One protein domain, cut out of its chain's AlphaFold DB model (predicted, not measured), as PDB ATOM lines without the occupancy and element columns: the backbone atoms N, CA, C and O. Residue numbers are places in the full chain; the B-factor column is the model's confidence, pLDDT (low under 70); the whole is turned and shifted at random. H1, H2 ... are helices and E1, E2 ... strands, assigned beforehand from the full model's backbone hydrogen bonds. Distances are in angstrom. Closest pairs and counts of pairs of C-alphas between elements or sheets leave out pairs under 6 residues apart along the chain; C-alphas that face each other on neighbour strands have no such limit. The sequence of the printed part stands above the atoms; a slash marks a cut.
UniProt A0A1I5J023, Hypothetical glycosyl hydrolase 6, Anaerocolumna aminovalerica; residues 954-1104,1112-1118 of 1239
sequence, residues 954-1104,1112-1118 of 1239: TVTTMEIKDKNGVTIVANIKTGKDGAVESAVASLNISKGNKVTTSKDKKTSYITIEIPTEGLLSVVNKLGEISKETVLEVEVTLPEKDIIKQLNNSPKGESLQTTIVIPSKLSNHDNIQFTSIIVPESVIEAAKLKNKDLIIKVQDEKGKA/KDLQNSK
ATOM      1  N   THR A 954     323.139 216.578 319.510       55.31
ATOM      2  CA  THR A 954     324.046 217.222 320.470       55.31
ATOM      3  C   THR A 954     325.402 216.519 320.520       55.31
ATOM      4  O   THR A 954     325.514 215.336 320.846       55.31
ATOM      5  N   VAL A 955     326.454 217.280 320.210       58.09
ATOM      6  CA  VAL A 955     327.849 216.917 320.484       58.09
ATOM      7  C   VAL A 955     328.274 217.670 321.739       58.09
ATOM      8  O   VAL A 955     328.170 218.893 321.791       58.09
ATOM      9  N   THR A 956     328.731 216.942 322.754       67.12
ATOM     10  CA  THR A 956     329.174 217.506 324.033       67.12
ATOM     11  C   THR A 956     330.671 217.285 324.197       67.12
ATOM     12  O   THR A 956     331.140 216.149 324.154       67.12
ATOM     13  N   THR A 957     331.427 218.355 324.423       73.38
ATOM     14  CA  THR A 957     332.871 218.275 324.671       73.38
ATOM     15  C   THR A 957     333.153 218.152 326.169       73.38
ATOM     16  O   THR A 957     332.694 218.957 326.979       73.38
ATOM     17  N   MET A 958     333.914 217.128 326.548       70.25
ATOM     18  CA  MET A 958     334.376 216.862 327.905       70.25
ATOM     19  C   MET A 958     335.878 217.130 327.992       70.25
ATOM     20  O   MET A 958     336.689 216.345 327.503       70.25
ATOM     21  N   GLU A 959     336.254 218.214 328.664       74.56
ATOM     22  CA  GLU A 959     337.655 218.525 328.940       74.56
ATOM     23  C   GLU A 959     338.086 217.995 330.311       74.56
ATOM     24  O   GLU A 959     337.390 218.170 331.314       74.56
ATOM     25  N   ILE A 960     339.251 217.348 330.370       68.00
ATOM     26  CA  ILE A 960     339.876 216.892 331.617       68.00
ATOM     27  C   ILE A 960     341.365 217.212 331.571       68.00
ATOM     28  O   ILE A 960     342.071 216.688 330.712       68.00
ATOM     29  N   LYS A 961     341.877 218.002 332.526       60.34
ATOM     30  CA  LYS A 961     343.330 218.092 332.740       60.34
ATOM     31  C   LYS A 961     343.791 216.961 333.640       60.34
ATOM     32  O   LYS A 961     343.238 216.737 334.719       60.34
ATOM     33  N   ASP A 962     344.807 216.237 333.185       58.12
ATOM     34  CA  ASP A 962     345.472 215.243 334.013       58.12
ATOM     35  C   ASP A 962     346.316 215.907 335.115       58.12
ATOM     36  O   ASP A 962     346.566 217.112 335.107       58.12
ATOM     37  N   LYS A 963     346.763 215.110 336.090       50.50
ATOM     38  CA  LYS A 963     347.538 215.582 337.255       50.50
ATOM     39  C   LYS A 963     348.860 216.302 336.922       50.50
ATOM     40  O   LYS A 963     349.469 216.854 337.830       50.50
ATOM     41  N   ASN A 964     349.294 216.282 335.659       50.97
ATOM     42  CA  ASN A 964     350.495 216.953 335.168       50.97
ATOM     43  C   ASN A 964     350.151 218.112 334.201       50.97
ATOM     44  O   ASN A 964     351.016 218.535 333.445       50.97
ATOM     45  N   GLY A 965     348.899 218.592 334.176       52.97
ATOM     46  CA  GLY A 965     348.476 219.760 333.391       52.97
ATOM     47  C   GLY A 965     348.050 219.487 331.943       52.97
ATOM     48  O   GLY A 965     347.639 220.418 331.257       52.97
ATOM     49  N   VAL A 966     348.083 218.236 331.460       60.00
ATOM     50  CA  VAL A 966     347.694 217.927 330.070       60.00
ATOM     51  C   VAL A 966     346.180 217.938 329.918       60.00
ATOM     52  O   VAL A 966     345.512 217.059 330.465       60.00
ATOM     53  N   THR A 967     345.647 218.881 329.135       65.19
ATOM     54  CA  THR A 967     344.241 218.884 328.709       65.19
ATOM     55  C   THR A 967     343.971 217.739 327.744       65.19
ATOM     56  O   THR A 967     344.616 217.615 326.707       65.19
ATOM     57  N   ILE A 968     342.975 216.928 328.073       70.12
ATOM     58  CA  ILE A 968     342.365 215.940 327.193       70.12
ATOM     59  C   ILE A 968     340.996 216.472 326.807       70.12
ATOM     60  O   ILE A 968     340.188 216.756 327.692       70.12
ATOM     61  N   VAL A 969     340.741 216.581 325.508       75.00
ATOM     62  CA  VAL A 969     339.460 217.033 324.961       75.00
ATOM     63  C   VAL A 969     338.755 215.819 324.364       75.00
ATOM     64  O   VAL A 969     339.224 215.259 323.376       75.00
ATOM     65  N   ALA A 970     337.660 215.384 324.989       79.88
ATOM     66  CA  ALA A 970     336.866 214.241 324.553       79.88
ATOM     67  C   ALA A 970     335.508 214.688 324.001       79.88
ATOM     68  O   ALA A 970     334.650 215.152 324.745       79.88
ATOM     69  N   ASN A 971     335.303 214.540 322.696       82.62
ATOM     70  CA  ASN A 971     334.046 214.858 322.031       82.62
ATOM     71  C   ASN A 971     333.107 213.652 322.098       82.62
ATOM     72  O   ASN A 971     333.442 212.567 321.624       82.62
ATOM     73  N   ILE A 972     331.936 213.843 322.700       84.12
ATOM     74  CA  ILE A 972     330.940 212.802 322.950       84.12
ATOM     75  C   ILE A 972     329.716 213.107 322.094       84.12
ATOM     76  O   ILE A 972     329.102 214.166 322.244       84.12
ATOM     77  N   LYS A 973     329.343 212.181 321.212       80.75
ATOM     78  CA  LYS A 973     328.093 212.254 320.459       80.75
ATOM     79  C   LYS A 973     327.038 211.391 321.141       80.75
ATOM     80  O   LYS A 973     327.258 210.197 321.345       80.75
ATOM     81  N   THR A 974     325.885 211.971 321.454       77.81
ATOM     82  CA  THR A 974     324.725 211.240 321.988       77.81
ATOM     83  C   THR A 974     323.597 211.151 320.968       77.81
ATOM     84  O   THR A 974     323.278 212.124 320.286       77.81
ATOM     85  N   GLY A 975     322.995 209.968 320.877       62.19
ATOM     86  CA  GLY A 975     321.861 209.668 320.017       62.19
ATOM     87  C   GLY A 975     320.533 210.171 320.576       62.19
ATOM     88  O   GLY A 975     320.434 210.703 321.682       62.19
ATOM     89  N   LYS A 976     319.473 209.981 319.786       62.06
ATOM     90  CA  LYS A 976     318.122 210.537 320.023       62.06
ATOM     91  C   LYS A 976     317.395 209.960 321.246       62.06
ATOM     92  O   LYS A 976     316.338 210.459 321.617       62.06
ATOM     93  N   ASP A 977     317.938 208.907 321.842       64.62
ATOM     94  CA  ASP A 977     317.481 208.243 323.064       64.62
ATOM     95  C   ASP A 977     318.369 208.548 324.289       64.62
ATOM     96  O   ASP A 977     318.094 208.056 325.383       64.62
ATOM     97  N   GLY A 978     319.416 209.366 324.122       64.00
ATOM     98  CA  GLY A 978     320.407 209.677 325.153       64.00
ATOM     99  C   GLY A 978     321.540 208.652 325.280       64.00
ATOM    100  O   GLY A 978     322.416 208.837 326.124       64.00
ATOM    101  N   ALA A 979     321.569 207.592 324.462       70.56
ATOM    102  CA  ALA A 979     322.708 206.681 324.414       70.56
ATOM    103  C   ALA A 979     323.930 207.368 323.777       70.56
ATOM    104  O   ALA A 979     323.793 208.178 322.860       70.56
ATOM    105  N   VAL A 980     325.142 207.043 324.231       76.88
ATOM    106  CA  VAL A 980     326.372 207.543 323.597       76.88
ATOM    107  C   VAL A 980     326.603 206.784 322.287       76.88
ATOM    108  O   VAL A 980     326.837 205.578 322.312       76.88
ATOM    109  N   GLU A 981     326.546 207.492 321.156       82.44
ATOM    110  CA  GLU A 981     326.850 206.962 319.819       82.44
ATOM    111  C   GLU A 981     328.364 206.840 319.595       82.44
ATOM    112  O   GLU A 981     328.820 205.863 319.003       82.44
ATOM    113  N   SER A 982     329.148 207.811 320.077       83.62
ATOM    114  CA  SER A 982     330.616 207.769 320.058       83.62
ATOM    115  C   SER A 982     331.227 208.684 321.124       83.62
ATOM    116  O   SER A 982     330.605 209.650 321.569       83.62
ATOM    117  N   ALA A 983     332.463 208.390 321.531       86.44
ATOM    118  CA  ALA A 983     333.267 209.257 322.386       86.44
ATOM    119  C   ALA A 983     334.727 209.217 321.923       86.44
ATOM    120  O   ALA A 983     335.334 208.150 321.942       86.44
ATOM    121  N   VAL A 984     335.279 210.361 321.514       86.00
ATOM    122  CA  VAL A 984     336.607 210.473 320.887       86.00
ATOM    123  C   VAL A 984     337.458 211.499 321.637       86.00
ATOM    124  O   VAL A 984     337.116 212.680 321.652       86.00
ATOM    125  N   ALA A 985     338.554 211.067 322.262       85.38
ATOM    126  CA  ALA A 985     339.540 211.928 322.917       85.38
ATOM    127  C   ALA A 985     340.741 212.203 322.012       85.38
ATOM    128  O   ALA A 985     341.566 211.314 321.805       85.38
ATOM    129  N   SER A 986     340.881 213.444 321.548       81.31
ATOM    130  CA  SER A 986     342.012 213.867 320.719       81.31
ATOM    131  C   SER A 986     343.112 214.496 321.585       81.31
ATOM    132  O   SER A 986     342.863 215.392 322.397       81.31
ATOM    133  N   LEU A 987     344.344 214.004 321.437       79.31
ATOM    134  CA  LEU A 987     345.524 214.410 322.199       79.31
ATOM    135  C   LEU A 987     346.533 215.118 321.290       79.31
ATOM    136  O   LEU A 987     347.298 214.468 320.576       79.31
ATOM    137  N   ASN A 988     346.573 216.448 321.376       66.19
ATOM    138  CA  ASN A 988     347.593 217.280 320.736       66.19
ATOM    139  C   ASN A 988     348.765 217.472 321.704       66.19
ATOM    140  O   ASN A 988     348.637 218.134 322.734       66.19
ATOM    141  N   ILE A 989     349.897 216.841 321.401       65.56
ATOM    142  CA  ILE A 989     351.050 216.774 322.303       65.56
ATOM    143  C   ILE A 989     352.078 217.843 321.908       65.56
ATOM    144  O   ILE A 989     352.345 218.035 320.727       65.56
ATOM    145  N   SER A 990     352.671 218.529 322.892       55.34
ATOM    146  CA  SER A 990     353.682 219.575 322.671       55.34
ATOM    147  C   SER A 990     354.785 219.577 323.740       55.34
ATOM    148  O   SER A 990     354.601 219.066 324.855       55.34
ATOM    149  N   LYS A 991     355.937 220.169 323.392       42.31
ATOM    150  CA  LYS A 991     357.174 220.254 324.190       42.31
ATOM    151  C   LYS A 991     356.984 220.556 325.679       42.31
ATOM    152  O   LYS A 991     357.655 219.949 326.506       42.31
ATOM    153  N   GLY A 992     356.059 221.450 326.034       45.09
ATOM    154  CA  GLY A 992     355.876 221.905 327.418       45.09
ATOM    155  C   GLY A 992     355.354 220.849 328.403       45.09
ATOM    156  O   GLY A 992     355.431 221.077 329.603       45.09
ATOM    157  N   ASN A 993     354.810 219.718 327.928       49.72
ATOM    158  CA  ASN A 993     353.833 218.971 328.730       49.72
ATOM    159  C   ASN A 993     354.011 217.444 328.863       49.72
ATOM    160  O   ASN A 993     353.262 216.861 329.647       49.72
ATOM    161  N   LYS A 994     354.943 216.785 328.144       60.66
ATOM    162  CA  LYS A 994     355.411 215.379 328.381       60.66
ATOM    163  C   LYS A 994     356.379 214.811 327.320       60.66
ATOM    164  O   LYS A 994     356.695 213.620 327.358       60.66
ATOM    165  N   VAL A 995     356.844 215.617 326.365       70.25
ATOM    166  CA  VAL A 995     357.818 215.177 325.352       70.25
ATOM    167  C   VAL A 995     359.219 215.210 325.960       70.25
ATOM    168  O   VAL A 995     359.686 216.260 326.385       70.25
ATOM    169  N   THR A 996     359.904 214.069 325.998       78.19
ATOM    170  CA  THR A 996     361.308 213.982 326.434       78.19
ATOM    171  C   THR A 996     362.197 213.575 325.269       78.19
ATOM    172  O   THR A 996     361.848 212.690 324.489       78.19
ATOM    173  N   THR A 997     363.360 214.207 325.142       79.19
ATOM    174  CA  THR A 997     364.360 213.861 324.128       79.19
ATOM    175  C   THR A 997     365.579 213.224 324.790       79.19
ATOM    176  O   THR A 997     365.980 213.578 325.896       79.19
ATOM    177  N   SER A 998     366.159 212.220 324.137       78.75
ATOM    178  CA  SER A 998     367.416 211.590 324.555       78.75
ATOM    179  C   SER A 998     368.147 211.040 323.334       78.75
ATOM    180  O   SER A 998     367.543 210.867 322.279       78.75
ATOM    181  N   LYS A 999     369.448 210.778 323.444       76.69
ATOM    182  CA  LYS A 999     370.290 210.424 322.295       76.69
ATOM    183  C   LYS A 999     371.338 209.387 322.676       76.69
ATOM    184  O   LYS A 999     371.929 209.466 323.752       76.69
ATOM    185  N   ASP A1000     371.580 208.428 321.785       76.88
ATOM    186  CA  ASP A1000     372.754 207.555 321.828       76.88
ATOM    187  C   ASP A1000     373.677 207.796 320.616       76.88
ATOM    188  O   ASP A1000     373.475 208.716 319.828       76.88
ATOM    189  N   LYS A1001     374.733 206.986 320.456       67.69
ATOM    190  CA  LYS A1001     375.727 207.157 319.378       67.69
ATOM    191  C   LYS A1001     375.191 206.950 317.949       67.69
ATOM    192  O   LYS A1001     375.974 207.098 317.012       67.69
ATOM    193  N   LYS A1002     373.949 206.490 317.768       76.38
ATOM    194  CA  LYS A1002     373.354 206.137 316.464       76.38
ATOM    195  C   LYS A1002     371.865 206.456 316.335       76.38
ATOM    196  O   LYS A1002     371.338 206.350 315.229       76.38
ATOM    197  N   THR A1003     371.173 206.750 317.432       77.06
ATOM    198  CA  THR A1003     369.734 207.020 317.431       77.06
ATOM    199  C   THR A1003     369.395 208.170 318.373       77.06
ATOM    200  O   THR A1003     369.722 208.117 319.560       77.06
ATOM    201  N   SER A1004     368.678 209.167 317.857       81.88
ATOM    202  CA  SER A1004     367.934 210.123 318.676       81.88
ATOM    203  C   SER A1004     366.546 209.566 318.992       81.88
ATOM    204  O   SER A1004     365.903 208.916 318.165       81.88
ATOM    205  N   TYR A1005     366.083 209.794 320.213       83.75
ATOM    206  CA  TYR A1005     364.838 209.273 320.758       83.75
ATOM    207  C   TYR A1005     363.960 210.419 321.240       83.75
ATOM    208  O   TYR A1005     364.343 211.163 322.141       83.75
ATOM    209  N   ILE A1006     362.745 210.490 320.707       87.06
ATOM    210  CA  ILE A1006     361.664 211.301 321.272       87.06
ATOM    211  C   ILE A1006     360.765 210.333 322.029       87.06
ATOM    212  O   ILE A1006     360.288 209.367 321.439       87.06
ATOM    213  N   THR A1007     360.541 210.541 323.320       86.44
ATOM    214  CA  THR A1007     359.634 209.718 324.128       86.44
ATOM    215  C   THR A1007     358.446 210.553 324.578       86.44
ATOM    216  O   THR A1007     358.601 211.647 325.117       86.44
ATOM    217  N   ILE A1008     357.254 210.028 324.315       86.75
ATOM    218  CA  ILE A1008     355.962 210.676 324.523       86.75
ATOM    219  C   ILE A1008     355.180 209.824 325.517       86.75
ATOM    220  O   ILE A1008     354.860 208.673 325.219       86.75
ATOM    221  N   GLU A1009     354.857 210.371 326.684       84.56
ATOM    222  CA  GLU A1009     354.053 209.670 327.689       84.56
ATOM    223  C   GLU A1009     352.572 210.053 327.590       84.56
ATOM    224  O   GLU A1009     352.205 211.220 327.727       84.56
ATOM    225  N   ILE A1010     351.700 209.061 327.379       86.62
ATOM    226  CA  ILE A1010     350.255 209.295 327.285       86.62
ATOM    227  C   ILE A1010     349.655 209.654 328.664       86.62
ATOM    228  O   ILE A1010     349.931 208.954 329.650       86.62
ATOM    229  N   PRO A1011     348.800 210.699 328.758       82.81
ATOM    230  CA  PRO A1011     348.193 211.188 330.004       82.81
ATOM    231  C   PRO A1011     347.219 210.173 330.628       82.81
ATOM    232  O   PRO A1011     346.001 210.218 330.454       82.81
ATOM    233  N   THR A1012     347.782 209.228 331.380       83.88
ATOM    234  CA  THR A1012     347.083 208.026 331.857       83.88
ATOM    235  C   THR A1012     345.932 208.329 332.804       83.88
ATOM    236  O   THR A1012     344.843 207.795 332.622       83.88
ATOM    237  N   GLU A1013     346.137 209.191 333.800       81.44
ATOM    238  CA  GLU A1013     345.067 209.494 334.760       81.44
ATOM    239  C   GLU A1013     343.930 210.283 334.099       81.44
ATOM    240  O   GLU A1013     342.770 210.100 334.455       81.44
ATOM    241  N   GLY A1014     344.249 211.131 333.112       81.94
ATOM    242  CA  GLY A1014     343.255 211.891 332.361       81.94
ATOM    243  C   GLY A1014     342.367 210.973 331.521       81.94
ATOM    244  O   GLY A1014     341.150 211.035 331.652       81.94
ATOM    245  N   LEU A1015     342.951 210.066 330.725       84.25
ATOM    246  CA  LEU A1015     342.171 209.125 329.906       84.25
ATOM    247  C   LEU A1015     341.337 208.162 330.760       84.25
ATOM    248  O   LEU A1015     340.174 207.917 330.441       84.25
ATOM    249  N   LEU A1016     341.883 207.676 331.884       86.06
ATOM    250  CA  LEU A1016     341.101 206.906 332.858       86.06
ATOM    251  C   LEU A1016     339.955 207.743 333.453       86.06
ATOM    252  O   LEU A1016     338.868 207.224 333.675       86.06
ATOM    253  N   SER A1017     340.158 209.041 333.680       80.88
ATOM    254  CA  SER A1017     339.097 209.931 334.171       80.88
ATOM    255  C   SER A1017     338.001 210.167 333.127       80.88
ATOM    256  O   SER A1017     336.829 210.195 333.496       80.88
ATOM    257  N   VAL A1018     338.348 210.284 331.835       83.25
ATOM    258  CA  VAL A1018     337.357 210.381 330.746       83.25
ATOM    259  C   VAL A1018     336.540 209.092 330.677       83.25
ATOM    260  O   VAL A1018     335.313 209.147 330.711       83.25
ATOM    261  N   VAL A1019     337.193 207.923 330.647       84.94
ATOM    262  CA  VAL A1019     336.473 206.646 330.517       84.94
ATOM    263  C   VAL A1019     335.615 206.320 331.742       84.94
ATOM    264  O   VAL A1019     334.522 205.782 331.591       84.94
ATOM    265  N   ASN A1020     336.053 206.700 332.949       83.94
ATOM    266  CA  ASN A1020     335.251 206.544 334.162       83.94
ATOM    267  C   ASN A1020     333.961 207.375 334.085       83.94
ATOM    268  O   ASN A1020     332.887 206.833 334.339       83.94
ATOM    269  N   LYS A1021     334.040 208.646 333.657       81.75
ATOM    270  CA  LYS A1021     332.851 209.494 333.450       81.75
ATOM    271  C   LYS A1021     331.945 208.966 332.335       81.75
ATOM    272  O   LYS A1021     330.728 209.011 332.472       81.75
ATOM    273  N   LEU A1022     332.505 208.432 331.249       79.75
ATOM    274  CA  LEU A1022     331.706 207.774 330.208       79.75
ATOM    275  C   LEU A1022     330.976 206.543 330.757       79.75
ATOM    276  O   LEU A1022     329.797 206.370 330.468       79.75
ATOM    277  N   GLY A1023     331.623 205.761 331.625       76.25
ATOM    278  CA  GLY A1023     331.018 204.626 332.327       76.25
ATOM    279  C   GLY A1023     329.873 204.989 333.286       76.25
ATOM    280  O   GLY A1023     329.045 204.125 333.586       76.25
ATOM    281  N   GLU A1024     329.790 206.243 333.746       77.94
ATOM    282  CA  GLU A1024     328.639 206.773 334.498       77.94
ATOM    283  C   GLU A1024     327.427 207.044 333.587       77.94
ATOM    284  O   GLU A1024     326.290 206.884 334.029       77.94
ATOM    285  N   ILE A1025     327.662 207.399 332.316       72.62
ATOM    286  CA  ILE A1025     326.619 207.620 331.297       72.62
ATOM    287  C   ILE A1025     326.170 206.276 330.701       72.62
ATOM    288  O   ILE A1025     324.980 205.974 330.642       72.62
ATOM    289  N   SER A1026     327.126 205.446 330.280       76.62
ATOM    290  CA  SER A1026     326.905 204.095 329.768       76.62
ATOM    291  C   SER A1026     328.139 203.223 330.002       76.62
ATOM    292  O   SER A1026     329.232 203.487 329.503       76.62
ATOM    293  N   LYS A1027     327.950 202.116 330.726       73.06
ATOM    294  CA  LYS A1027     329.023 201.163 331.059       73.06
ATOM    295  C   LYS A1027     329.601 200.424 329.849       73.06
ATOM    296  O   LYS A1027     330.671 199.838 329.967       73.06
ATOM    297  N   GLU A1028     328.904 200.441 328.716       76.62
ATOM    298  CA  GLU A1028     329.333 199.796 327.468       76.62
ATOM    299  C   GLU A1028     330.034 200.776 326.510       76.62
ATOM    300  O   GLU A1028     330.548 200.360 325.475       76.62
ATOM    301  N   THR A1029     330.095 202.073 326.842       82.50
ATOM    302  CA  THR A1029     330.762 203.069 325.998       82.50
ATOM    303  C   THR A1029     332.274 202.890 326.015       82.50
ATOM    304  O   THR A1029     332.912 202.938 327.069       82.50
ATOM    305  N   VAL A1030     332.839 202.739 324.818       87.50
ATOM    306  CA  VAL A1030     334.278 202.769 324.561       87.50
ATOM    307  C   VAL A1030     334.701 204.210 324.278       87.50
ATOM    308  O   VAL A1030     334.070 204.903 323.481       87.50
ATOM    309  N   LEU A1031     335.771 204.653 324.932       91.06
ATOM    310  CA  LEU A1031     336.501 205.862 324.583       91.06
ATOM    311  C   LEU A1031     337.501 205.538 323.476       91.06
ATOM    312  O   LEU A1031     338.494 204.843 323.712       91.06
ATOM    313  N   GLU A1032     337.258 206.082 322.295       91.50
ATOM    314  CA  GLU A1032     338.237 206.147 321.222       91.50
ATOM    315  C   GLU A1032     339.279 207.226 321.554       91.50
ATOM    316  O   GLU A1032     338.934 208.310 322.026       91.50
ATOM    317  N   VAL A1033     340.562 206.933 321.355       90.56
ATOM    318  CA  VAL A1033     341.668 207.854 321.647       90.56
ATOM    319  C   VAL A1033     342.498 208.086 320.399       90.56
ATOM    320  O   VAL A1033     343.024 207.147 319.793       90.56
ATOM    321  N   GLU A1034     342.666 209.362 320.077       90.00
ATOM    322  CA  GLU A1034     343.473 209.852 318.976       90.00
ATOM    323  C   GLU A1034     344.700 210.581 319.511       90.00
ATOM    324  O   GLU A1034     344.597 211.451 320.373       90.00
ATOM    325  N   VAL A1035     345.878 210.228 319.011       87.75
ATOM    326  CA  VAL A1035     347.149 210.830 319.414       87.75
ATOM    327  C   VAL A1035     347.791 211.479 318.204       87.75
ATOM    328  O   VAL A1035     348.266 210.764 317.324       87.75
ATOM    329  N   THR A1036     347.861 212.807 318.187       87.00
ATOM    330  CA  THR A1036     348.625 213.549 317.181       87.00
ATOM    331  C   THR A1036     350.044 213.746 317.688       87.00
ATOM    332  O   THR A1036     350.272 214.229 318.803       87.00
ATOM    333  N   LEU A1037     351.019 213.314 316.891       87.94
ATOM    334  CA  LEU A1037     352.428 213.448 317.241       87.94
ATOM    335  C   LEU A1037     352.884 214.925 317.256       87.94
ATOM    336  O   LEU A1037     352.402 215.713 316.445       87.94
ATOM    337  N   PRO A1038     353.835 215.303 318.138       83.94
ATOM    338  CA  PRO A1038     354.326 216.674 318.271       83.94
ATOM    339  C   PRO A1038     355.164 217.078 317.048       83.94
ATOM    340  O   PRO A1038     356.375 216.865 317.005       83.94
ATOM    341  N   GLU A1039     354.498 217.656 316.052       85.25
ATOM    342  CA  GLU A1039     355.054 218.060 314.758       85.25
ATOM    343  C   GLU A1039     356.359 218.859 314.890       85.25
ATOM    344  O   GLU A1039     357.415 218.378 314.478       85.25
ATOM    345  N   LYS A1040     356.305 220.035 315.536       77.75
ATOM    346  CA  LYS A1040     357.458 220.937 315.701       77.75
ATOM    347  C   LYS A1040     358.659 220.247 316.364       77.75
ATOM    348  O   LYS A1040     359.790 220.426 315.920       77.75
ATOM    349  N   ASP A1041     358.426 219.434 317.397       79.75
ATOM    350  CA  ASP A1041     359.495 218.724 318.112       79.75
ATOM    351  C   ASP A1041     360.128 217.618 317.256       79.75
ATOM    352  O   ASP A1041     361.349 217.444 317.269       79.75
ATOM    353  N   ILE A1042     359.319 216.875 316.493       84.12
ATOM    354  CA  ILE A1042     359.823 215.818 315.610       84.12
ATOM    355  C   ILE A1042     360.572 216.423 314.426       84.12
ATOM    356  O   ILE A1042     361.662 215.946 314.126       84.12
ATOM    357  N   ILE A1043     360.059 217.488 313.804       84.75
ATOM    358  CA  ILE A1043     360.741 218.179 312.701       84.75
ATOM    359  C   ILE A1043     362.062 218.798 313.188       84.75
ATOM    360  O   ILE A1043     363.098 218.537 312.580       84.75
ATOM    361  N   LYS A1044     362.089 219.491 314.340       79.69
ATOM    362  CA  LYS A1044     363.336 220.036 314.923       79.69
ATOM    363  C   LYS A1044     364.386 218.942 315.164       79.69
ATOM    364  O   LYS A1044     365.561 219.142 314.877       79.69
ATOM    365  N   GLN A1045     363.989 217.760 315.637       79.62
ATOM    366  CA  GLN A1045     364.918 216.633 315.821       79.62
ATOM    367  C   GLN A1045     365.280 215.917 314.508       79.62
ATOM    368  O   GLN A1045     366.403 215.422 314.383       79.62
ATOM    369  N   LEU A1046     364.373 215.854 313.526       79.75
ATOM    370  CA  LEU A1046     364.663 215.344 312.184       79.75
ATOM    371  C   LEU A1046     365.704 216.218 311.489       79.75
ATOM    372  O   LEU A1046     366.618 215.656 310.893       79.75
ATOM    373  N   ASN A1047     365.618 217.541 311.615       77.31
ATOM    374  CA  ASN A1047     366.593 218.483 311.068       77.31
ATOM    375  C   ASN A1047     367.943 218.328 311.791       77.31
ATOM    376  O   ASN A1047     368.911 217.858 311.192       77.31
ATOM    377  N   ASN A1048     367.960 218.499 313.120       74.06
ATOM    378  CA  ASN A1048     369.177 218.487 313.947       74.06
ATOM    379  C   ASN A1048     369.928 217.133 314.023       74.06
ATOM    380  O   ASN A1048     371.020 217.060 314.592       74.06
ATOM    381  N   SER A1049     369.365 216.032 313.513       65.94
ATOM    382  CA  SER A1049     370.029 214.716 313.532       65.94
ATOM    383  C   SER A1049     371.095 214.587 312.422       65.94
ATOM    384  O   SER A1049     370.767 214.752 311.248       65.94
ATOM    385  N   PRO A1050     372.347 214.189 312.723       70.88
ATOM    386  CA  PRO A1050     373.367 213.877 311.717       70.88
ATOM    387  C   PRO A1050     372.948 212.852 310.645       70.88
ATOM    388  O   PRO A1050     372.120 211.964 310.866       70.88
ATOM    389  N   LYS A1051     373.587 212.924 309.470       62.91
ATOM    390  CA  LYS A1051     373.382 211.986 308.352       62.91
ATOM    391  C   LYS A1051     373.749 210.552 308.767       62.91
ATOM    392  O   LYS A1051     374.895 210.267 309.102       62.91
ATOM    393  N   GLY A1052     372.772 209.645 308.724       62.91
ATOM    394  CA  GLY A1052     372.923 208.250 309.165       62.91
ATOM    395  C   GLY A1052     372.590 207.993 310.641       62.91
ATOM    396  O   GLY A1052     372.679 206.846 311.081       62.91
ATOM    397  N   GLU A1053     372.180 209.016 311.394       73.62
ATOM    398  CA  GLU A1053     371.527 208.849 312.692       73.62
ATOM    399  C   GLU A1053     370.025 208.602 312.491       73.62
ATOM    400  O   GLU A1053     369.358 209.326 311.749       73.62
ATOM    401  N   SER A1054     369.477 207.566 313.130       73.81
ATOM    402  CA  SER A1054     368.035 207.298 313.089       73.81
ATOM    403  C   SER A1054     367.293 208.171 314.103       73.81
ATOM    404  O   SER A1054     367.757 208.318 315.232       73.81
ATOM    405  N   LEU A1055     366.094 208.655 313.769       84.06
ATOM    406  CA  LEU A1055     365.171 209.209 314.763       84.06
ATOM    407  C   LEU A1055     364.115 208.159 315.121       84.06
ATOM    408  O   LEU A1055     363.471 207.604 314.233       84.06
ATOM    409  N   GLN A1056     363.921 207.884 316.413       89.38
ATOM    410  CA  GLN A1056     362.842 207.023 316.898       89.38
ATOM    411  C   GLN A1056     361.914 207.757 317.868       89.38
ATOM    412  O   GLN A1056     362.225 207.919 319.051       89.38
ATOM    413  N   THR A1057     360.710 208.067 317.396       91.12
ATOM    414  CA  THR A1057     359.612 208.542 318.241       91.12
ATOM    415  C   THR A1057     358.949 207.351 318.930       91.12
ATOM    416  O   THR A1057     358.564 206.373 318.289       91.12
ATOM    417  N   THR A1058     358.847 207.398 320.254       90.94
ATOM    418  CA  THR A1058     358.377 206.313 321.118       90.94
ATOM    419  C   THR A1058     357.196 206.792 321.954       90.94
ATOM    420  O   THR A1058     357.370 207.536 322.913       90.94
ATOM    421  N   ILE A1059     355.997 206.333 321.614       91.06
ATOM    422  CA  ILE A1059     354.779 206.558 322.391       91.06
ATOM    423  C   ILE A1059     354.702 205.490 323.481       91.06
ATOM    424  O   ILE A1059     354.707 204.287 323.197       91.06
ATOM    425  N   VAL A1060     354.634 205.923 324.734       89.88
ATOM    426  CA  VAL A1060     354.426 205.061 325.894       89.88
ATOM    427  C   VAL A1060     352.948 205.109 326.258       89.88
ATOM    428  O   VAL A1060     352.456 206.123 326.750       89.88
ATOM    429  N   ILE A1061     352.249 203.998 326.014       89.50
ATOM    430  CA  ILE A1061     350.851 203.761 326.389       89.50
ATOM    431  C   ILE A1061     350.849 202.769 327.559       89.50
ATOM    432  O   ILE A1061     350.949 201.558 327.326       89.50
ATOM    433  N   PRO A1062     350.760 203.225 328.822       88.00
ATOM    434  CA  PRO A1062     350.872 202.327 329.964       88.00
ATOM    435  C   PRO A1062     349.817 201.222 329.965       88.00
ATOM    436  O   PRO A1062     348.680 201.413 329.529       88.00
ATOM    437  N   SER A1063     350.173 200.070 330.536       83.62
ATOM    438  CA  SER A1063     349.334 198.862 330.598       83.62
ATOM    439  C   SER A1063     347.952 199.099 331.218       83.62
ATOM    440  O   SER A1063     347.036 198.320 330.971       83.62
ATOM    441  N   LYS A1064     347.790 200.152 332.031       84.06
ATOM    442  CA  LYS A1064     346.499 200.557 332.611       84.06
ATOM    443  C   LYS A1064     345.499 201.089 331.578       84.06
ATOM    444  O   LYS A1064     344.313 201.053 331.857       84.06
ATOM    445  N   LEU A1065     345.977 201.591 330.438       87.62
ATOM    446  CA  LEU A1065     345.155 202.088 329.332       87.62
ATOM    447  C   LEU A1065     344.980 201.007 328.267       87.62
ATOM    448  O   LEU A1065     343.866 200.675 327.894       87.62
ATOM    449  N   SER A1066     346.086 200.403 327.825       80.88
ATOM    450  CA  SER A1066     346.107 199.429 326.720       80.88
ATOM    451  C   SER A1066     345.536 198.044 327.062       80.88
ATOM    452  O   SER A1066     345.499 197.169 326.200       80.88
ATOM    453  N   ASN A1067     345.104 197.823 328.308       82.31
ATOM    454  CA  ASN A1067     344.312 196.657 328.720       82.31
ATOM    455  C   ASN A1067     343.009 197.086 329.431       82.31
ATOM    456  O   ASN A1067     342.499 196.330 330.252       82.31
ATOM    457  N   HIS A1068     342.524 198.312 329.201       87.06
ATOM    458  CA  HIS A1068     341.262 198.790 329.764       87.06
ATOM    459  C   HIS A1068     340.113 198.451 328.811       87.06
ATOM    460  O   HIS A1068     340.131 198.901 327.670       87.06
ATOM    461  N   ASP A1069     339.103 197.714 329.278       82.31
ATOM    462  CA  ASP A1069     338.030 197.176 328.419       82.31
ATOM    463  C   ASP A1069     337.262 198.262 327.633       82.31
ATOM    464  O   ASP A1069     336.772 198.007 326.537       82.31
ATOM    465  N   ASN A1070     337.220 199.491 328.165       89.19
ATOM    466  CA  ASN A1070     336.531 200.640 327.569       89.19
ATOM    467  C   ASN A1070     337.463 201.726 326.969       89.19
ATOM    468  O   ASN A1070     336.966 202.798 326.648       89.19
ATOM    469  N   ILE A1071     338.787 201.534 326.843       90.50
ATOM    470  CA  ILE A1071     339.665 202.510 326.147       90.50
ATOM    471  C   ILE A1071     340.286 201.849 324.921       90.50
ATOM    472  O   ILE A1071     340.962 200.830 325.047       90.50
ATOM    473  N   GLN A1072     340.132 202.471 323.754       88.56
ATOM    474  CA  GLN A1072     340.696 201.990 322.499       88.56
ATOM    475  C   GLN A1072     341.470 203.100 321.785       88.56
ATOM    476  O   GLN A1072     340.942 204.175 321.529       88.56
ATOM    477  N   PHE A1073     342.731 202.842 321.436       89.62
ATOM    478  CA  PHE A1073     343.544 203.794 320.673       89.62
ATOM    479  C   PHE A1073     343.265 203.606 319.185       89.62
ATOM    480  O   PHE A1073     343.889 202.766 318.535       89.62
ATOM    481  N   THR A1074     342.303 204.366 318.667       88.88
ATOM    482  CA  THR A1074     341.854 204.299 317.273       88.88
ATOM    483  C   THR A1074     342.750 205.095 316.334       88.88
ATOM    484  O   THR A1074     342.899 204.693 315.179       88.88
ATOM    485  N   SER A1075     343.412 206.155 316.813       89.00
ATOM    486  CA  SER A1075     344.308 206.966 315.982       89.00
ATOM    487  C   SER A1075     345.674 207.213 316.626       89.00
ATOM    488  O   SER A1075     345.780 207.702 317.746       89.00
ATOM    489  N   ILE A1076     346.742 206.914 315.883       91.25
ATOM    490  CA  ILE A1076     348.111 207.382 316.145       91.25
ATOM    491  C   ILE A1076     348.539 208.154 314.897       91.25
ATOM    492  O   ILE A1076     349.031 207.552 313.942       91.25
ATOM    493  N   ILE A1077     348.272 209.456 314.880       90.12
ATOM    494  CA  ILE A1077     348.455 210.331 313.724       90.12
ATOM    495  C   ILE A1077     349.901 210.815 313.644       90.12
ATOM    496  O   ILE A1077     350.417 211.469 314.554       90.12
ATOM    497  N   VAL A1078     350.543 210.500 312.522       90.50
ATOM    498  CA  VAL A1078     351.766 211.159 312.063       90.50
ATOM    499  C   VAL A1078     351.357 212.260 311.078       90.50
ATOM    500  O   VAL A1078     350.791 211.905 310.040       90.50
ATOM    501  N   PRO A1079     351.633 213.544 311.378       90.69
ATOM    502  CA  PRO A1079     351.359 214.650 310.465       90.69
ATOM    503  C   PRO A1079     352.082 214.503 309.123       90.69
ATOM    504  O   PRO A1079     353.227 214.037 309.098       90.69
ATOM    505  N   GLU A1080     351.452 214.943 308.033       88.94
ATOM    506  CA  GLU A1080     352.040 214.986 306.683       88.94
ATOM    507  C   GLU A1080     353.442 215.611 306.683       88.94
ATOM    508  O   GLU A1080     354.405 214.976 306.252       88.94
ATOM    509  N   SER A1081     353.596 216.782 307.302       83.69
ATOM    510  CA  SER A1081     354.860 217.520 307.425       83.69
ATOM    511  C   SER A1081     355.986 216.742 308.125       83.69
ATOM    512  O   SER A1081     357.161 216.932 307.816       83.69
ATOM    513  N   VAL A1082     355.674 215.808 309.033       88.50
ATOM    514  CA  VAL A1082     356.670 214.917 309.663       88.50
ATOM    515  C   VAL A1082     357.147 213.842 308.681       88.50
ATOM    516  O   VAL A1082     358.318 213.453 308.698       88.50
ATOM    517  N   ILE A1083     356.255 213.355 307.817       86.81
ATOM    518  CA  ILE A1083     356.580 212.389 306.759       86.81
ATOM    519  C   ILE A1083     357.385 213.087 305.661       86.81
ATOM    520  O   ILE A1083     358.391 212.536 305.209       86.81
ATOM    521  N   GLU A1084     357.001 214.309 305.293       83.94
ATOM    522  CA  GLU A1084     357.749 215.168 304.377       83.94
ATOM    523  C   GLU A1084     359.130 215.519 304.928       83.94
ATOM    524  O   GLU A1084     360.106 215.323 304.218       83.94
ATOM    525  N   ALA A1085     359.263 215.913 306.198       84.94
ATOM    526  CA  ALA A1085     360.565 216.175 306.817       84.94
ATOM    527  C   ALA A1085     361.459 214.920 306.870       84.94
ATOM    528  O   ALA A1085     362.667 215.003 306.644       84.94
ATOM    529  N   ALA A1086     360.892 213.734 307.126       85.06
ATOM    530  CA  ALA A1086     361.653 212.481 307.122       85.06
ATOM    531  C   ALA A1086     362.086 212.058 305.705       85.06
ATOM    532  O   ALA A1086     363.219 211.599 305.517       85.06
ATOM    533  N   LYS A1087     361.206 212.251 304.710       85.25
ATOM    534  CA  LYS A1087     361.501 212.097 303.277       85.25
ATOM    535  C   LYS A1087     362.610 213.066 302.869       85.25
ATOM    536  O   LYS A1087     363.645 212.622 302.382       85.25
ATOM    537  N   LEU A1088     362.438 214.349 303.169       79.00
ATOM    538  CA  LEU A1088     363.371 215.430 302.890       79.00
ATOM    539  C   LEU A1088     364.764 215.117 303.446       79.00
ATOM    540  O   LEU A1088     365.696 214.869 302.688       79.00
ATOM    541  N   LYS A1089     364.883 214.957 304.768       80.75
ATOM    542  CA  LYS A1089     366.162 214.683 305.441       80.75
ATOM    543  C   LYS A1089     366.706 213.262 305.216       80.75
ATOM    544  O   LYS A1089     367.685 212.881 305.860       80.75
ATOM    545  N   ASN A1090     366.093 212.480 304.320       84.19
ATOM    546  CA  ASN A1090     366.472 211.118 303.935       84.19
ATOM    547  C   ASN A1090     366.733 210.198 305.144       84.19
ATOM    548  O   ASN A1090     367.744 209.494 305.210       84.19
ATOM    549  N   LYS A1091     365.813 210.218 306.113       83.81
ATOM    550  CA  LYS A1091     365.903 209.465 307.372       83.81
ATOM    551  C   LYS A1091     364.814 208.405 307.462       83.81
ATOM    552  O   LYS A1091     363.713 208.569 306.946       83.81
ATOM    553  N   ASP A1092     365.137 207.300 308.129       87.69
ATOM    554  CA  ASP A1092     364.139 206.286 308.466       87.69
ATOM    555  C   ASP A1092     363.124 206.901 309.436       87.69
ATOM    556  O   ASP A1092     363.497 207.343 310.527       87.69
ATOM    557  N   LEU A1093     361.839 206.887 309.078       88.75
ATOM    558  CA  LEU A1093     360.778 207.299 309.992       88.75
ATOM    559  C   LEU A1093     360.425 206.116 310.897       88.75
ATOM    560  O   LEU A1093     359.819 205.127 310.463       88.75
ATOM    561  N   ILE A1094     360.826 206.203 312.166       91.81
ATOM    562  CA  ILE A1094     360.662 205.120 313.132       91.81
ATOM    563  C   ILE A1094     359.689 205.521 314.243       91.81
ATOM    564  O   ILE A1094     360.064 206.189 315.204       91.81
ATOM    565  N   ILE A1095     358.456 205.014 314.167       92.81
ATOM    566  CA  ILE A1095     357.443 205.194 315.216       92.81
ATOM    567  C   ILE A1095     357.299 203.899 316.019       92.81
ATOM    568  O   ILE A1095     357.023 202.829 315.476       92.81
ATOM    569  N   LYS A1096     357.485 203.970 317.335       92.75
ATOM    570  CA  LYS A1096     357.332 202.848 318.267       92.75
ATOM    571  C   LYS A1096     356.201 203.146 319.243       92.75
ATOM    572  O   LYS A1096     356.177 204.214 319.833       92.75
ATOM    573  N   VAL A1097     355.323 202.178 319.475       91.12
ATOM    574  CA  VAL A1097     354.270 202.251 320.495       91.12
ATOM    575  C   VAL A1097     354.486 201.104 321.475       91.12
ATOM    576  O   VAL A1097     354.571 199.948 321.053       91.12
ATOM    577  N   GLN A1098     354.648 201.405 322.764       87.88
ATOM    578  CA  GLN A1098     355.012 200.423 323.791       87.88
ATOM    579  C   GLN A1098     354.270 200.625 325.115       87.88
ATOM    580  O   GLN A1098     353.915 201.747 325.462       87.88
ATOM    581  N   ASP A1099     354.128 199.549 325.890       82.81
ATOM    582  CA  ASP A1099     353.831 199.639 327.323       82.81
ATOM    583  C   ASP A1099     355.092 199.952 328.155       82.81
ATOM    584  O   ASP A1099     356.224 199.941 327.656       82.81
ATOM    585  N   GLU A1100     354.920 200.187 329.459       78.38
ATOM    586  CA  GLU A1100     356.017 200.454 330.401       78.38
ATOM    587  C   GLU A1100     356.974 199.259 330.608       78.38
ATOM    588  O   GLU A1100     358.004 199.380 331.269       78.38
ATOM    589  N   LYS A1101     356.655 198.093 330.032       72.06
ATOM    590  CA  LYS A1101     357.471 196.868 330.043       72.06
ATOM    591  C   LYS A1101     358.155 196.624 328.689       72.06
ATOM    592  O   LYS A1101     358.835 195.609 328.515       72.06
ATOM    593  N   GLY A1102     358.001 197.542 327.730       66.88
ATOM    594  CA  GLY A1102     358.602 197.486 326.399       66.88
ATOM    595  C   GLY A1102     357.961 196.473 325.444       66.88
ATOM    596  O   GLY A1102     358.552 196.177 324.400       66.88
ATOM    597  N   LYS A1103     356.781 195.926 325.768       67.00
ATOM    598  CA  LYS A1103     355.971 195.133 324.833       67.00
ATOM    599  C   LYS A1103     355.312 196.114 323.864       67.00
ATOM    600  O   LYS A1103     354.667 197.068 324.285       67.00
ATOM    601  N   ALA A1104     355.543 195.912 322.570       75.31
ATOM    602  CA  ALA A1104     355.408 196.993 321.601       75.31
ATOM    603  C   ALA A1104     354.995 196.524 320.202       75.31
ATOM    604  O   ALA A1104     355.218 195.364 319.827       75.31
ATOM    605  N   LYS A1112     364.771 205.181 301.870       86.00
ATOM    606  CA  LYS A1112     364.755 204.850 300.440       86.00
ATOM    607  C   LYS A1112     363.347 204.612 299.887       86.00
ATOM    608  O   LYS A1112     363.072 205.007 298.756       86.00
ATOM    609  N   ASP A1113     362.478 203.955 300.647       84.81
ATOM    610  CA  ASP A1113     361.115 203.680 300.195       84.81
ATOM    611  C   ASP A1113     360.234 204.937 300.390       84.81
ATOM    612  O   ASP A1113     359.359 205.181 299.562       84.81
ATOM    613  N   LEU A1114     360.522 205.791 301.390       85.56
ATOM    614  CA  LEU A1114     359.892 207.115 301.575       85.56
ATOM    615  C   LEU A1114     360.219 208.118 300.461       85.56
ATOM    616  O   LEU A1114     359.319 208.844 300.039       85.56
ATOM    617  N   GLN A1115     361.452 208.137 299.934       82.00
ATOM    618  CA  GLN A1115     361.808 208.989 298.782       82.00
ATOM    619  C   GLN A1115     360.859 208.779 297.597       82.00
ATOM    620  O   GLN A1115     360.486 209.724 296.908       82.00
ATOM    621  N   ASN A1116     360.422 207.535 297.401       78.94
ATOM    622  CA  ASN A1116     359.554 207.124 296.302       78.94
ATOM    623  C   ASN A1116     358.050 207.202 296.652       78.94
ATOM    624  O   ASN A1116     357.219 206.735 295.872       78.94
ATOM    625  N   SER A1117     357.689 207.776 297.810       75.50
ATOM    626  CA  SER A1117     356.292 207.985 298.210       75.50
ATOM    627  C   SER A1117     355.587 208.984 297.294       75.50
ATOM    628  O   SER A1117     356.060 210.115 297.127       75.50
ATOM    629  N   LYS A1118     354.418 208.567 296.792       66.81
ATOM    630  CA  LYS A1118     353.412 209.401 296.112       66.81
ATOM    631  C   LYS A1118     352.154 209.655 296.970       66.81
ATOM    632  O   LYS A1118     351.178 210.182 296.447       66.81
TER     633      LYS A1118
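What this domain is: This is residues 954 to 1104 and 1112 to 1118 of the 1239 residues of the protein "Hypothetical glycosyl hydrolase 6" of Anaerocolumna aminovalerica (UniProt A0A1I5J023). Two lobes sit end to end along the longest axis, each a twisted sheet with a helix packed on one face: in the first, the sheet E1 E2 E3 E6 E8 curls round H1; in the second, H2 covers E5 and E7 of the sheet E4 E5 E7 E9, with H4 side by side with H2 and the short H5 at H4. The backbone passes from one lobe to the other at the links E3 to E4, E5 to H1, E6 to H2, E7 to H3 and E8 to H4. The printed part has 158 residues, with five named helices and nine named strands in the order E1 E2 E3 E4 E5 H1 E6 H2 E7 H3 E8 H4 E9 H5; both sheets are mixed, and the class is mixed, helices and strands. The whole is compact, with a radius of gyration of the C-alphas of 17.5 A, yet elongated in outline, 57 by 34 by 27 A.

How they stand to each other: E1, residues 954 to 961, E2, residues 967 to 974, and E3, residues 980 to 988, form a meander, each strand the antiparallel neighbour of the one before; N 958 and O 970 are 2.8 A apart, and N 984 and O 971 2.9 A. E6, residues 1031 to 1036, is parallel to E3, with N 985 and O 1032 at 2.8 A, and E8, residues 1071 to 1078, is parallel to E6, with N 1033 and O 1072 at 2.8 A. H1, residues 1012 to 1025, is on one face of this sheet, making two layers, a helix on one face of a sheet; its closest C-alphas to E1 are Gly 1014 and Ile 960, 6.1 A. H3, residues 1063 to 1066, only grazes the sheet with residues 1064 to 1066; H1 touches H3 with residues 1012 to 1016 alone, and the closest C-alphas of the two are those of Thr 1012 and Leu 1065, 6.7 A apart. In the other sheet E4, residues 995 to 999, and E5, residues 1003 to 1009, form a hairpin, with N 996 and O 1007 at 2.9 A. E7, residues 1054 to 1060, is parallel to E5, with N 1058 and O 1006 at 2.7 A, and E9, residues 1093 to 1098, is parallel to E7, with N 1059 and O 1096 at 2.8 A. H2, residues 1039 to 1048, is on this sheet at a height of 8.9 A, over E5 and E7, along the strands at 15 degrees to E5 on the local plane; the C-alphas of Leu 1046 and Leu 1055 of E7 are 6.7 A apart, its closest to that strand. H4, residues 1080 to 1088, touches H2 at a shallow tilt of 8 degrees, the same way, closest at the C-alphas of Ile 1043 and Val 1082, 6.0 A. H5, residues 1112 to 1115, touches H4, closest at the C-alphas of Lys 1087 and Gln 1115, 5.5 A. H1 and H2 are apart. Every O i to N i+4 pair is within hydrogen-bond range in H1, H2 and H4; H3 and H5 are too short for such a pair.

Where its parts are: E1 begins at C-alpha 954 (324.046, 217.222, 320.470) and runs 22.9 A; E2 is 22.0 A long, E3 23.5 A and E8 20.5 A. H1 is 20.5 A long, from C-alpha 1012 (347.083, 208.026, 331.857) to C-alpha 1025. H2 is 14.2 A long, E5 18.9 A and E7 18.8 A. H5 ends at C-alpha 1115 (361.808, 208.989, 298.782).

The domain as a whole: The two C-alphas farthest apart, those of Asp 977 and Lys 1001, are 58.4 A apart. Residues 1105 to 1111 are not printed, and C-alphas 1104 and 1112 are 24.4 A apart across this cut. Of the links printed whole, E3 to E4 is short and the others are tight. Mean pLDDT of the printed part is 78.8; 29 residues are under 70, among them 960 to 967 and 988 to 994.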